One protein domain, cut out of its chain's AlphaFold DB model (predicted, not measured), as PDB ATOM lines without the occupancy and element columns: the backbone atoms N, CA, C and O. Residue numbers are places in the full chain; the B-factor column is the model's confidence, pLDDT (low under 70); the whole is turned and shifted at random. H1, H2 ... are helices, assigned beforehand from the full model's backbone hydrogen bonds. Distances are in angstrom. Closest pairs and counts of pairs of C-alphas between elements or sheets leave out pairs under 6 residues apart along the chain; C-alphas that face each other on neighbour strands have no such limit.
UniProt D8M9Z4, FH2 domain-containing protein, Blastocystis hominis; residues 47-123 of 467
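Overview. This is residues 47 to 123 of the 467 residues of the protein "FH2 domain-containing protein" of Blastocystis hominis (UniProt D8M9Z4). What shape do these atoms make? A small cluster of helices has the short H5 in its middle: the longest helix, H1, crosses H5 near Ala 112, and H4 packs across it near Tyr 117. H3 lies side by side with H1, and H2 is near H5 on the side away from H4. What is the make-up? The printed part has 77 residues with five named helices, in the order H1, H2, H3, H4, H5, and no named strand; it is all helix. It is compact, with a radius of gyration of the C-alphas of 12.0 A and spans of 34 by 25 by 22 A.

Arrangement. What touches the longest helix? H1, residues 47 to 59, touches H3, residues 80 to 89, at a shallow tilt of 22 degrees, opposite ways; the closest C-alphas, of Val 52 and Ala 89, are 4.9 A apart. H1 touches H5, residues 111 to 117, about perpendicular at 81 degrees; the closest C-alphas, of Gly 53 and Ala 112, are 5.0 A apart. What lies farther out? H4, residues 93 to 100, touches H5 about perpendicular at 84 degrees, with the closest C-alphas, of Phe 99 and Tyr 117, 5.2 A apart. H2, residues 63 to 72, is close to H5 but not clearly touching; the closest C-alphas, of Val 63 and Phe 115, are 5.9 A apart. H3 and H5 are only just apart, at 8.2 A. Are the backbones helical? Every O i to N i+4 pair is within hydrogen-bond range in H1, H2, H4 and H5, and 5 of 6 are in H3.

Along the chain. Where does H1 begin? C-alpha 47 is at (291.184, 444.018, 284.412), and H1 is 18.6 A long. How long are the others? From first to last C-alpha, H2 measures 13.9 A, H3 14.7 A, H4 10.5 A and H5 9.7 A; H5 ends with C-alpha 117 at (284.081, 449.513, 299.275).

Size, cuts and confidence. How large is it? The two C-alphas farthest apart, of Arg 80 and Thr 103, are 34.3 A apart. Are there cuts, long links or weak places? The printed part has no cut and no long link, and no printed residue is under 70 in pLDDT.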
ATOM      1  N   GLN A  47     291.784 445.314 284.764       91.25
ATOM      2  CA  GLN A  47     291.184 444.018 284.412       91.25
ATOM      3  C   GLN A  47     290.266 443.474 285.521       91.25
ATOM      4  O   GLN A  47     289.237 442.857 285.236       91.25
ATOM      5  N   ARG A  48     290.618 443.718 286.788       93.75
ATOM      6  CA  ARG A  48     289.842 443.332 287.973       93.75
ATOM      7  C   ARG A  48     288.570 444.172 288.087       93.75
ATOM      8  O   ARG A  48     287.490 443.599 288.191       93.75
ATOM      9  N   GLU A  49     288.694 445.488 287.946       93.50
ATOM     10  CA  GLU A  49     287.613 446.474 287.809       93.50
ATOM     11  C   GLU A  49     286.605 446.051 286.725       93.50
ATOM     12  O   GLU A  49     285.408 445.929 286.998       93.50
ATOM     13  N   GLN A  50     287.082 445.730 285.513       93.12
ATOM     14  CA  GLN A  50     286.226 445.271 284.414       93.12
ATOM     15  C   GLN A  50     285.508 443.952 284.748       93.12
ATOM     16  O   GLN A  50     284.298 443.836 284.535       93.12
ATOM     17  N   ASN A  51     286.227 442.962 285.286       93.75
ATOM     18  CA  ASN A  51     285.661 441.654 285.625       93.75
ATOM     19  C   ASN A  51     284.578 441.767 286.710       93.75
ATOM     20  O   ASN A  51     283.490 441.206 286.559       93.75
ATOM     21  N   VAL A  52     284.844 442.534 287.771       94.69
ATOM     22  CA  VAL A  52     283.896 442.802 288.864       94.69
ATOM     23  C   VAL A  52     282.667 443.552 288.329       94.69
ATOM     24  O   VAL A  52     281.538 443.132 288.585       94.69
ATOM     25  N   GLY A  53     282.857 444.578 287.489       93.12
ATOM     26  CA  GLY A  53     281.762 445.308 286.838       93.12
ATOM     27  C   GLY A  53     280.850 444.424 285.975       93.12
ATOM     28  O   GLY A  53     279.623 444.544 286.045       93.12
ATOM     29  N   ILE A  54     281.420 443.478 285.217       93.56
ATOM     30  CA  ILE A  54     280.658 442.493 284.427       93.56
ATOM     31  C   ILE A  54     279.827 441.572 285.333       93.56
ATOM     32  O   ILE A  54     278.692 441.236 284.985       93.56
ATOM     33  N   VAL A  55     280.356 441.156 286.489       93.62
ATOM     34  CA  VAL A  55     279.619 440.297 287.429       93.62
ATOM     35  C   VAL A  55     278.489 441.069 288.119       93.62
ATOM     36  O   VAL A  55     277.362 440.577 288.137       93.62
ATOM     37  N   ILE A  56     278.726 442.298 288.588       93.00
ATOM     38  CA  ILE A  56     277.687 443.150 289.202       93.00
ATOM     39  C   ILE A  56     276.540 443.417 288.214       93.00
ATOM     40  O   ILE A  56     275.368 443.262 288.564       93.00
ATOM     41  N   GLY A  57     276.857 443.714 286.948       90.56
ATOM     42  CA  GLY A  57     275.859 443.904 285.886       90.56
ATOM     43  C   GLY A  57     274.985 442.671 285.594       90.56
ATOM     44  O   GLY A  57     273.901 442.803 285.019       90.56
ATOM     45  N   ARG A  58     275.425 441.475 286.016       90.81
ATOM     46  CA  ARG A  58     274.643 440.225 285.985       90.81
ATOM     47  C   ARG A  58     273.878 439.967 287.285       90.81
ATOM     48  O   ARG A  58     272.832 439.336 287.222       90.81
ATOM     49  N   ILE A  59     274.381 440.439 288.430       88.88
ATOM     50  CA  ILE A  59     273.744 440.281 289.747       88.88
ATOM     51  C   ILE A  59     272.468 441.129 289.865       88.88
ATOM     52  O   ILE A  59     271.460 440.617 290.336       88.88
ATOM     53  N   ARG A  60     272.487 442.385 289.387       86.44
ATOM     54  CA  ARG A  60     271.312 443.291 289.341       86.44
ATOM     55  C   ARG A  60     270.591 443.546 290.683       86.44
ATOM     56  O   ARG A  60     269.423 443.922 290.679       86.44
ATOM     57  N   LEU A  61     271.290 443.387 291.802       91.31
ATOM     58  CA  LEU A  61     270.867 443.820 293.139       91.31
ATOM     59  C   LEU A  61     271.693 445.042 293.557       91.31
ATOM     60  O   LEU A  61     272.790 445.239 293.019       91.31
ATOM     61  N   ASP A  62     271.199 445.838 294.507       93.06
ATOM     62  CA  ASP A  62     272.029 446.879 295.110       93.06
ATOM     63  C   ASP A  62     273.093 446.264 296.036       93.06
ATOM     64  O   ASP A  62     272.928 445.169 296.581       93.06
ATOM     65  N   VAL A  63     274.213 446.962 296.223       94.06
ATOM     66  CA  VAL A  63     275.261 446.504 297.141       94.06
ATOM     67  C   VAL A  63     274.802 446.529 298.599       94.06
ATOM     68  O   VAL A  63     275.216 445.658 299.359       94.06
ATOM     69  N   GLN A  64     273.906 447.441 298.986       93.62
ATOM     70  CA  GLN A  64     273.342 447.462 300.337       93.62
ATOM     71  C   GLN A  64     272.428 446.257 300.586       93.62
ATOM     72  O   GLN A  64     272.532 445.638 301.644       93.62
ATOM     73  N   ASP A  65     271.626 445.841 299.597       95.00
ATOM     74  CA  ASP A  65     270.830 444.606 299.677       95.00
ATOM     75  C   ASP A  65     271.734 443.374 299.851       95.00
ATOM     76  O   ASP A  65     271.454 442.490 300.659       95.00
ATOM     77  N   ILE A  66     272.858 443.332 299.124       96.00
ATOM     78  CA  ILE A  66     273.857 442.256 299.214       96.00
ATOM     79  C   ILE A  66     274.557 442.268 300.583       96.00
ATOM     80  O   ILE A  66     274.666 441.214 301.211       96.00
ATOM     81  N   ARG A  67     274.998 443.437 301.076       95.88
ATOM     82  CA  ARG A  67     275.610 443.613 302.408       95.88
ATOM     83  C   ARG A  67     274.653 443.140 303.504       95.88
ATOM     84  O   ARG A  67     275.023 442.314 304.336       95.88
ATOM     85  N   HIS A  68     273.408 443.610 303.453       95.75
ATOM     86  CA  HIS A  68     272.341 443.239 304.376       95.75
ATOM     87  C   HIS A  68     272.072 441.726 304.339       95.75
ATOM     88  O   HIS A  68     272.100 441.081 305.383       95.75
ATOM     89  N   ALA A  69     271.925 441.121 303.156       96.81
ATOM     90  CA  ALA A  69     271.706 439.680 303.024       96.81
ATOM     91  C   ALA A  69     272.877 438.830 303.566       96.81
ATOM     92  O   ALA A  69     272.636 437.768 304.143       96.81
ATOM     93  N   LEU A  70     274.127 439.293 303.424       96.88
ATOM     94  CA  LEU A  70     275.331 438.628 303.951       96.88
ATOM     95  C   LEU A  70     275.436 438.687 305.484       96.88
ATOM     96  O   LEU A  70     275.875 437.706 306.088       96.88
ATOM     97  N   LEU A  71     275.032 439.797 306.108       96.00
ATOM     98  CA  LEU A  71     275.018 439.958 307.569       96.00
ATOM     99  C   LEU A  71     273.810 439.254 308.207       96.00
ATOM    100  O   LEU A  71     273.957 438.480 309.153       96.00
ATOM    101  N   PHE A  72     272.618 439.436 307.634       96.12
ATOM    102  CA  PHE A  72     271.370 438.853 308.131       96.12
ATOM    103  C   PHE A  72     271.147 437.400 307.689       96.12
ATOM    104  O   PHE A  72     270.170 436.793 308.129       96.12
ATOM    105  N   VAL A  73     272.037 436.811 306.879       96.12
ATOM    106  CA  VAL A  73     271.966 435.411 306.411       96.12
ATOM    107  C   VAL A  73     270.632 435.120 305.701       96.12
ATOM    108  O   VAL A  73     269.899 434.194 306.059       96.12
ATOM    109  N   ASP A  74     270.280 435.944 304.712       95.81
ATOM    110  CA  ASP A  74     269.042 435.760 303.948       95.81
ATOM    111  C   ASP A  74     269.248 434.843 302.734       95.81
ATOM    112  O   ASP A  74     269.668 435.274 301.660       95.81
ATOM    113  N   PHE A  75     268.906 433.564 302.894       94.06
ATOM    114  CA  PHE A  75     268.965 432.561 301.828       94.06
ATOM    115  C   PHE A  75     267.923 432.753 300.707       94.06
ATOM    116  O   PHE A  75     268.054 432.103 299.671       94.06
ATOM    117  N   ASN A  76     266.930 433.642 300.858       93.88
ATOM    118  CA  ASN A  76     266.033 434.007 299.753       93.88
ATOM    119  C   ASN A  76     266.766 434.875 298.716       93.88
ATOM    120  O   ASN A  76     266.558 434.718 297.514       93.88
ATOM    121  N   VAL A  77     267.662 435.753 299.182       94.69
ATOM    122  CA  VAL A  77     268.538 436.576 298.333       94.69
ATOM    123  C   VAL A  77     269.802 435.798 297.959       94.69
ATOM    124  O   VAL A  77     270.143 435.692 296.779       94.69
ATOM    125  N   LEU A  78     270.475 435.194 298.946       95.44
ATOM    126  CA  LEU A  78     271.703 434.403 298.800       95.44
ATOM    127  C   LEU A  78     271.435 433.013 298.199       95.44
ATOM    128  O   LEU A  78     271.753 431.978 298.780       95.44
ATOM    129  N   THR A  79     270.873 432.991 296.994       95.81
ATOM    130  CA  THR A  79     270.730 431.783 296.174       95.81
ATOM    131  C   THR A  79     272.098 431.218 295.778       95.81
ATOM    132  O   THR A  79     273.070 431.963 295.621       95.81
ATOM    133  N   ARG A  80     272.193 429.899 295.537       94.94
ATOM    134  CA  ARG A  80     273.457 429.242 295.127       94.94
ATOM    135  C   ARG A  80     274.112 429.940 293.925       94.94
ATOM    136  O   ARG A  80     275.326 430.126 293.906       94.94
ATOM    137  N   GLU A  81     273.308 430.368 292.952       93.38
ATOM    138  CA  GLU A  81     273.787 431.066 291.757       93.38
ATOM    139  C   GLU A  81     274.340 432.471 292.076       93.38
ATOM    140  O   GLU A  81     275.398 432.842 291.560       93.38
ATOM    141  N   LEU A  82     273.685 433.235 292.963       94.94
ATOM    142  CA  LEU A  82     274.207 434.522 293.429       94.94
ATOM    143  C   LEU A  82     275.517 434.344 294.199       94.94
ATOM    144  O   LEU A  82     276.487 435.035 293.904       94.94
ATOM    145  N   VAL A  83     275.585 433.414 295.152       96.69
ATOM    146  CA  VAL A  83     276.779 433.255 296.001       96.69
ATOM    147  C   VAL A  83     277.993 432.774 295.186       96.69
ATOM    148  O   VAL A  83     279.113 433.218 295.439       96.69
ATOM    149  N   ILE A  84     277.794 431.956 294.143       94.56
ATOM    150  CA  ILE A  84     278.861 431.607 293.185       94.56
ATOM    151  C   ILE A  84     279.371 432.848 292.428       94.56
ATOM    152  O   ILE A  84     280.583 432.992 292.265       94.56
ATOM    153  N   ARG A  85     278.483 433.764 292.006       94.50
ATOM    154  CA  ARG A  85     278.878 435.047 291.389       94.50
ATOM    155  C   ARG A  85     279.606 435.955 292.381       94.50
ATOM    156  O   ARG A  85     280.663 436.480 292.053       94.50
ATOM    157  N   LEU A  86     279.076 436.117 293.594       95.38
ATOM    158  CA  LEU A  86     279.697 436.933 294.641       95.38
ATOM    159  C   LEU A  86     281.123 436.457 294.928       95.38
ATOM    160  O   LEU A  86     282.036 437.273 294.942       95.38
ATOM    161  N   ALA A  87     281.344 435.145 295.050       95.00
ATOM    162  CA  ALA A  87     282.655 434.569 295.348       95.00
ATOM    163  C   ALA A  87     283.762 434.855 294.311       95.00
ATOM    164  O   ALA A  87     284.923 434.596 294.620       95.00
ATOM    165  N   SER A  88     283.435 435.359 293.111       93.81
ATOM    166  CA  SER A  88     284.415 435.829 292.118       93.81
ATOM    167  C   SER A  88     284.558 437.357 292.051       93.81
ATOM    168  O   SER A  88     285.539 437.850 291.494       93.81
ATOM    169  N   ALA A  89     283.615 438.109 292.627       94.69
ATOM    170  CA  ALA A  89     283.532 439.567 292.514       94.69
ATOM    171  C   ALA A  89     283.775 440.336 293.821       94.69
ATOM    172  O   ALA A  89     284.149 441.504 293.754       94.69
ATOM    173  N   ILE A  90     283.582 439.715 294.990       96.00
ATOM    174  CA  ILE A  90     283.916 440.321 296.290       96.00
ATOM    175  C   ILE A  90     285.400 440.715 296.375       96.00
ATOM    176  O   ILE A  90     286.234 440.062 295.734       96.00
ATOM    177  N   PRO A  91     285.744 441.749 297.165       95.56
ATOM    178  CA  PRO A  91     287.132 442.101 297.434       95.56
ATOM    179  C   PRO A  91     287.863 440.978 298.187       95.56
ATOM    180  O   PRO A  91     287.329 440.348 299.100       95.56
ATOM    181  N   THR A  92     289.112 440.755 297.793       94.12
ATOM    182  CA  THR A  92     290.128 440.005 298.540       94.12
ATOM    183  C   THR A  92     290.605 440.812 299.751       94.12
ATOM    184  O   THR A  92     290.399 442.020 299.804       94.12
ATOM    185  N   THR A  93     291.300 440.190 300.709       93.06
ATOM    186  CA  THR A  93     291.775 440.871 301.933       93.06
ATOM    187  C   THR A  93     292.596 442.136 301.641       93.06
ATOM    188  O   THR A  93     292.357 443.174 302.249       93.06
ATOM    189  N   SER A  94     293.499 442.085 300.654       91.88
ATOM    190  CA  SER A  94     294.313 443.243 300.255       91.88
ATOM    191  C   SER A  94     293.484 444.349 299.583       91.88
ATOM    192  O   SER A  94     293.753 445.530 299.794       91.88
ATOM    193  N   GLU A  95     292.442 443.989 298.827       94.38
ATOM    194  CA  GLU A  95     291.478 444.964 298.306       94.38
ATOM    195  C   GLU A  95     290.640 445.566 299.449       94.38
ATOM    196  O   GLU A  95     290.447 446.778 299.461       94.38
ATOM    197  N   GLN A  96     290.207 444.773 300.444       95.00
ATOM    198  CA  GLN A  96     289.487 445.280 301.624       95.00
ATOM    199  C   GLN A  96     290.321 446.312 302.399       95.00
ATOM    200  O   GLN A  96     289.813 447.379 302.735       95.00
ATOM    201  N   GLU A  97     291.607 446.036 302.637       92.69
ATOM    202  CA  GLU A  97     292.535 446.977 303.283       92.69
ATOM    203  C   GLU A  97     292.670 448.290 302.489       92.69
ATOM    204  O   GLU A  97     292.593 449.376 303.067       92.69
ATOM    205  N   ALA A  98     292.798 448.208 301.159       92.31
ATOM    206  CA  ALA A  98     292.874 449.381 300.287       92.31
ATOM    207  C   ALA A  98     291.567 450.200 300.264       92.31
ATOM    208  O   ALA A  98     291.614 451.433 300.256       92.31
ATOM    209  N   PHE A  99     290.404 449.542 300.293       94.31
ATOM    210  CA  PHE A  99     289.103 450.208 300.380       94.31
ATOM    211  C   PHE A  99     288.882 450.881 301.740       94.31
ATOM    212  O   PHE A  99     288.455 452.033 301.777       94.31
ATOM    213  N   LEU A 100     289.215 450.214 302.849       92.00
ATOM    214  CA  LEU A 100     289.100 450.782 304.200       92.00
ATOM    215  C   LEU A 100     290.042 451.981 304.417       92.00
ATOM    216  O   LEU A 100     289.728 452.875 305.200       92.00
ATOM    217  N   GLY A 101     291.166 452.036 303.696       89.88
ATOM    218  CA  GLY A 101     292.068 453.191 303.666       89.88
ATOM    219  C   GLY A 101     291.600 454.373 302.801       89.88
ATOM    220  O   GLY A 101     292.254 455.418 302.808       89.88
ATOM    221  N   TYR A 102     290.504 454.251 302.041       92.62
ATOM    222  CA  TYR A 102     290.054 455.300 301.123       92.62
ATOM    223  C   TYR A 102     289.267 456.410 301.836       92.62
ATOM    224  O   TYR A 102     288.144 456.213 302.296       92.62
ATOM    225  N   THR A 103     289.844 457.614 301.859       90.69
ATOM    226  CA  THR A 103     289.280 458.826 302.486       90.69
ATOM    227  C   THR A 103     288.589 459.780 301.501       90.69
ATOM    228  O   THR A 103     288.256 460.909 301.862       90.69
ATOM    229  N   GLY A 104     288.411 459.365 300.243       90.50
ATOM    230  CA  GLY A 104     287.786 460.180 299.200       90.50
ATOM    231  C   GLY A 104     286.262 460.046 299.130       90.50
ATOM    232  O   GLY A 104     285.621 459.367 299.929       90.50
ATOM    233  N   ASP A 105     285.672 460.700 298.132       90.31
ATOM    234  CA  ASP A 105     284.227 460.689 297.906       90.31
ATOM    235  C   ASP A 105     283.774 459.381 297.236       90.31
ATOM    236  O   ASP A 105     283.945 459.181 296.031       90.31
ATOM    237  N   VAL A 106     283.159 458.500 298.028       89.94
ATOM    238  CA  VAL A 106     282.636 457.191 297.599       89.94
ATOM    239  C   VAL A 106     281.634 457.315 296.443       89.94
ATOM    240  O   VAL A 106     281.592 456.436 295.584       89.94
ATOM    241  N   SER A 107     280.873 458.414 296.345       89.12
ATOM    242  CA  SER A 107     279.917 458.615 295.241       89.12
ATOM    243  C   SER A 107     280.605 458.773 293.880       89.12
ATOM    244  O   SER A 107     280.025 458.427 292.849       89.12
ATOM    245  N   LYS A 108     281.868 459.223 293.882       90.94
ATOM    246  CA  LYS A 108     282.714 459.390 292.693       90.94
ATOM    247  C   LYS A 108     283.514 458.137 292.336       90.94
ATOM    248  O   LYS A 108     284.189 458.134 291.305       90.94
ATOM    249  N   LEU A 109     283.447 457.072 293.138       92.38
ATOM    250  CA  LEU A 109     284.008 455.775 292.762       92.38
ATOM    251  C   LEU A 109     283.194 455.126 291.629       92.38
ATOM    252  O   LEU A 109     281.990 455.348 291.501       92.38
ATOM    253  N   SER A 110     283.833 454.281 290.820       92.62
ATOM    254  CA  SER A 110     283.145 453.421 289.849       92.62
ATOM    255  C   SER A 110     282.194 452.436 290.536       92.62
ATOM    256  O   SER A 110     282.370 452.105 291.705       92.62
ATOM    257  N   LYS A 111     281.212 451.873 289.816       92.00
ATOM    258  CA  LYS A 111     280.276 450.901 290.417       92.00
ATOM    259  C   LYS A 111     280.958 449.637 290.963       92.00
ATOM    260  O   LYS A 111     280.465 449.076 291.936       92.00
ATOM    261  N   ALA A 112     282.077 449.197 290.380       93.31
ATOM    262  CA  ALA A 112     282.840 448.060 290.901       93.31
ATOM    263  C   ALA A 112     283.687 448.440 292.125       93.31
ATOM    264  O   ALA A 112     283.718 447.689 293.099       93.31
ATOM    265  N   SER A 113     284.294 449.631 292.129       93.75
ATOM    266  CA  SER A 113     285.014 450.146 293.298       93.75
ATOM    267  C   SER A 113     284.064 450.501 294.462       93.75
ATOM    268  O   SER A 113     284.388 450.212 295.607       93.75
ATOM    269  N   GLN A 114     282.855 451.017 294.200       93.69
ATOM    270  CA  GLN A 114     281.789 451.167 295.207       93.69
ATOM    271  C   GLN A 114     281.354 449.808 295.771       93.69
ATOM    272  O   GLN A 114     281.238 449.657 296.984       93.69
ATOM    273  N   PHE A 115     281.138 448.807 294.908       95.69
ATOM    274  CA  PHE A 115     280.756 447.459 295.336       95.69
ATOM    275  C   PHE A 115     281.807 446.812 296.248       95.69
ATOM    276  O   PHE A 115     281.455 446.205 297.255       95.69
ATOM    277  N   GLY A 116     283.094 446.978 295.924       95.25
ATOM    278  CA  GLY A 116     284.183 446.564 296.803       95.25
ATOM    279  C   GLY A 116     284.166 447.318 298.134       95.25
ATOM    280  O   GLY A 116     284.153 446.690 299.192       95.25
ATOM    281  N   TYR A 117     284.083 448.651 298.091       95.38
ATOM    282  CA  TYR A 117     284.081 449.513 299.275       95.38
ATOM    283  C   TYR A 117     282.973 449.153 300.278       95.38
ATOM    284  O   TYR A 117     283.270 448.850 301.432       95.38
ATOM    285  N   TYR A 118     281.712 449.088 299.838       95.00
ATOM    286  CA  TYR A 118     280.553 448.816 300.706       95.00
ATOM    287  C   TYR A 118     280.447 447.370 301.228       95.00
ATOM    288  O   TYR A 118     279.526 447.070 301.983       95.00
ATOM    289  N   LEU A 119     281.351 446.471 300.829       96.69
ATOM    290  CA  LEU A 119     281.480 445.127 301.407       96.69
ATOM    291  C   LEU A 119     282.774 444.955 302.216       96.69
ATOM    292  O   LEU A 119     282.965 443.920 302.853       96.69
ATOM    293  N   SER A 120     283.680 445.938 302.183       95.81
ATOM    294  CA  SER A 120     285.009 445.816 302.790       95.81
ATOM    295  C   SER A 120     285.007 445.948 304.311       95.81
ATOM    296  O   SER A 120     285.970 445.515 304.939       95.81
ATOM    297  N   ASP A 121     283.927 446.463 304.903       93.69
ATOM    298  CA  ASP A 121     283.695 446.486 306.349       93.69
ATOM    299  C   ASP A 121     283.405 445.095 306.938       93.69
ATOM    300  O   ASP A 121     283.634 444.879 308.126       93.69
ATOM    301  N   ILE A 122     282.938 444.136 306.127       95.88
ATOM    302  CA  ILE A 122     282.612 442.781 306.585       95.88
ATOM    303  C   ILE A 122     283.910 441.989 306.864       95.88
ATOM    304  O   ILE A 122     284.635 441.633 305.924       95.88
ATOM    305  N   PRO A 123     284.206 441.614 308.127       93.31
ATOM    306  CA  PRO A 123     285.409 440.857 308.443       93.31
ATOM    307  C   PRO A 123     285.304 439.421 307.919       93.31
ATOM    308  O   PRO A 123     284.262 438.767 308.038       93.31
TER     309      PRO A 123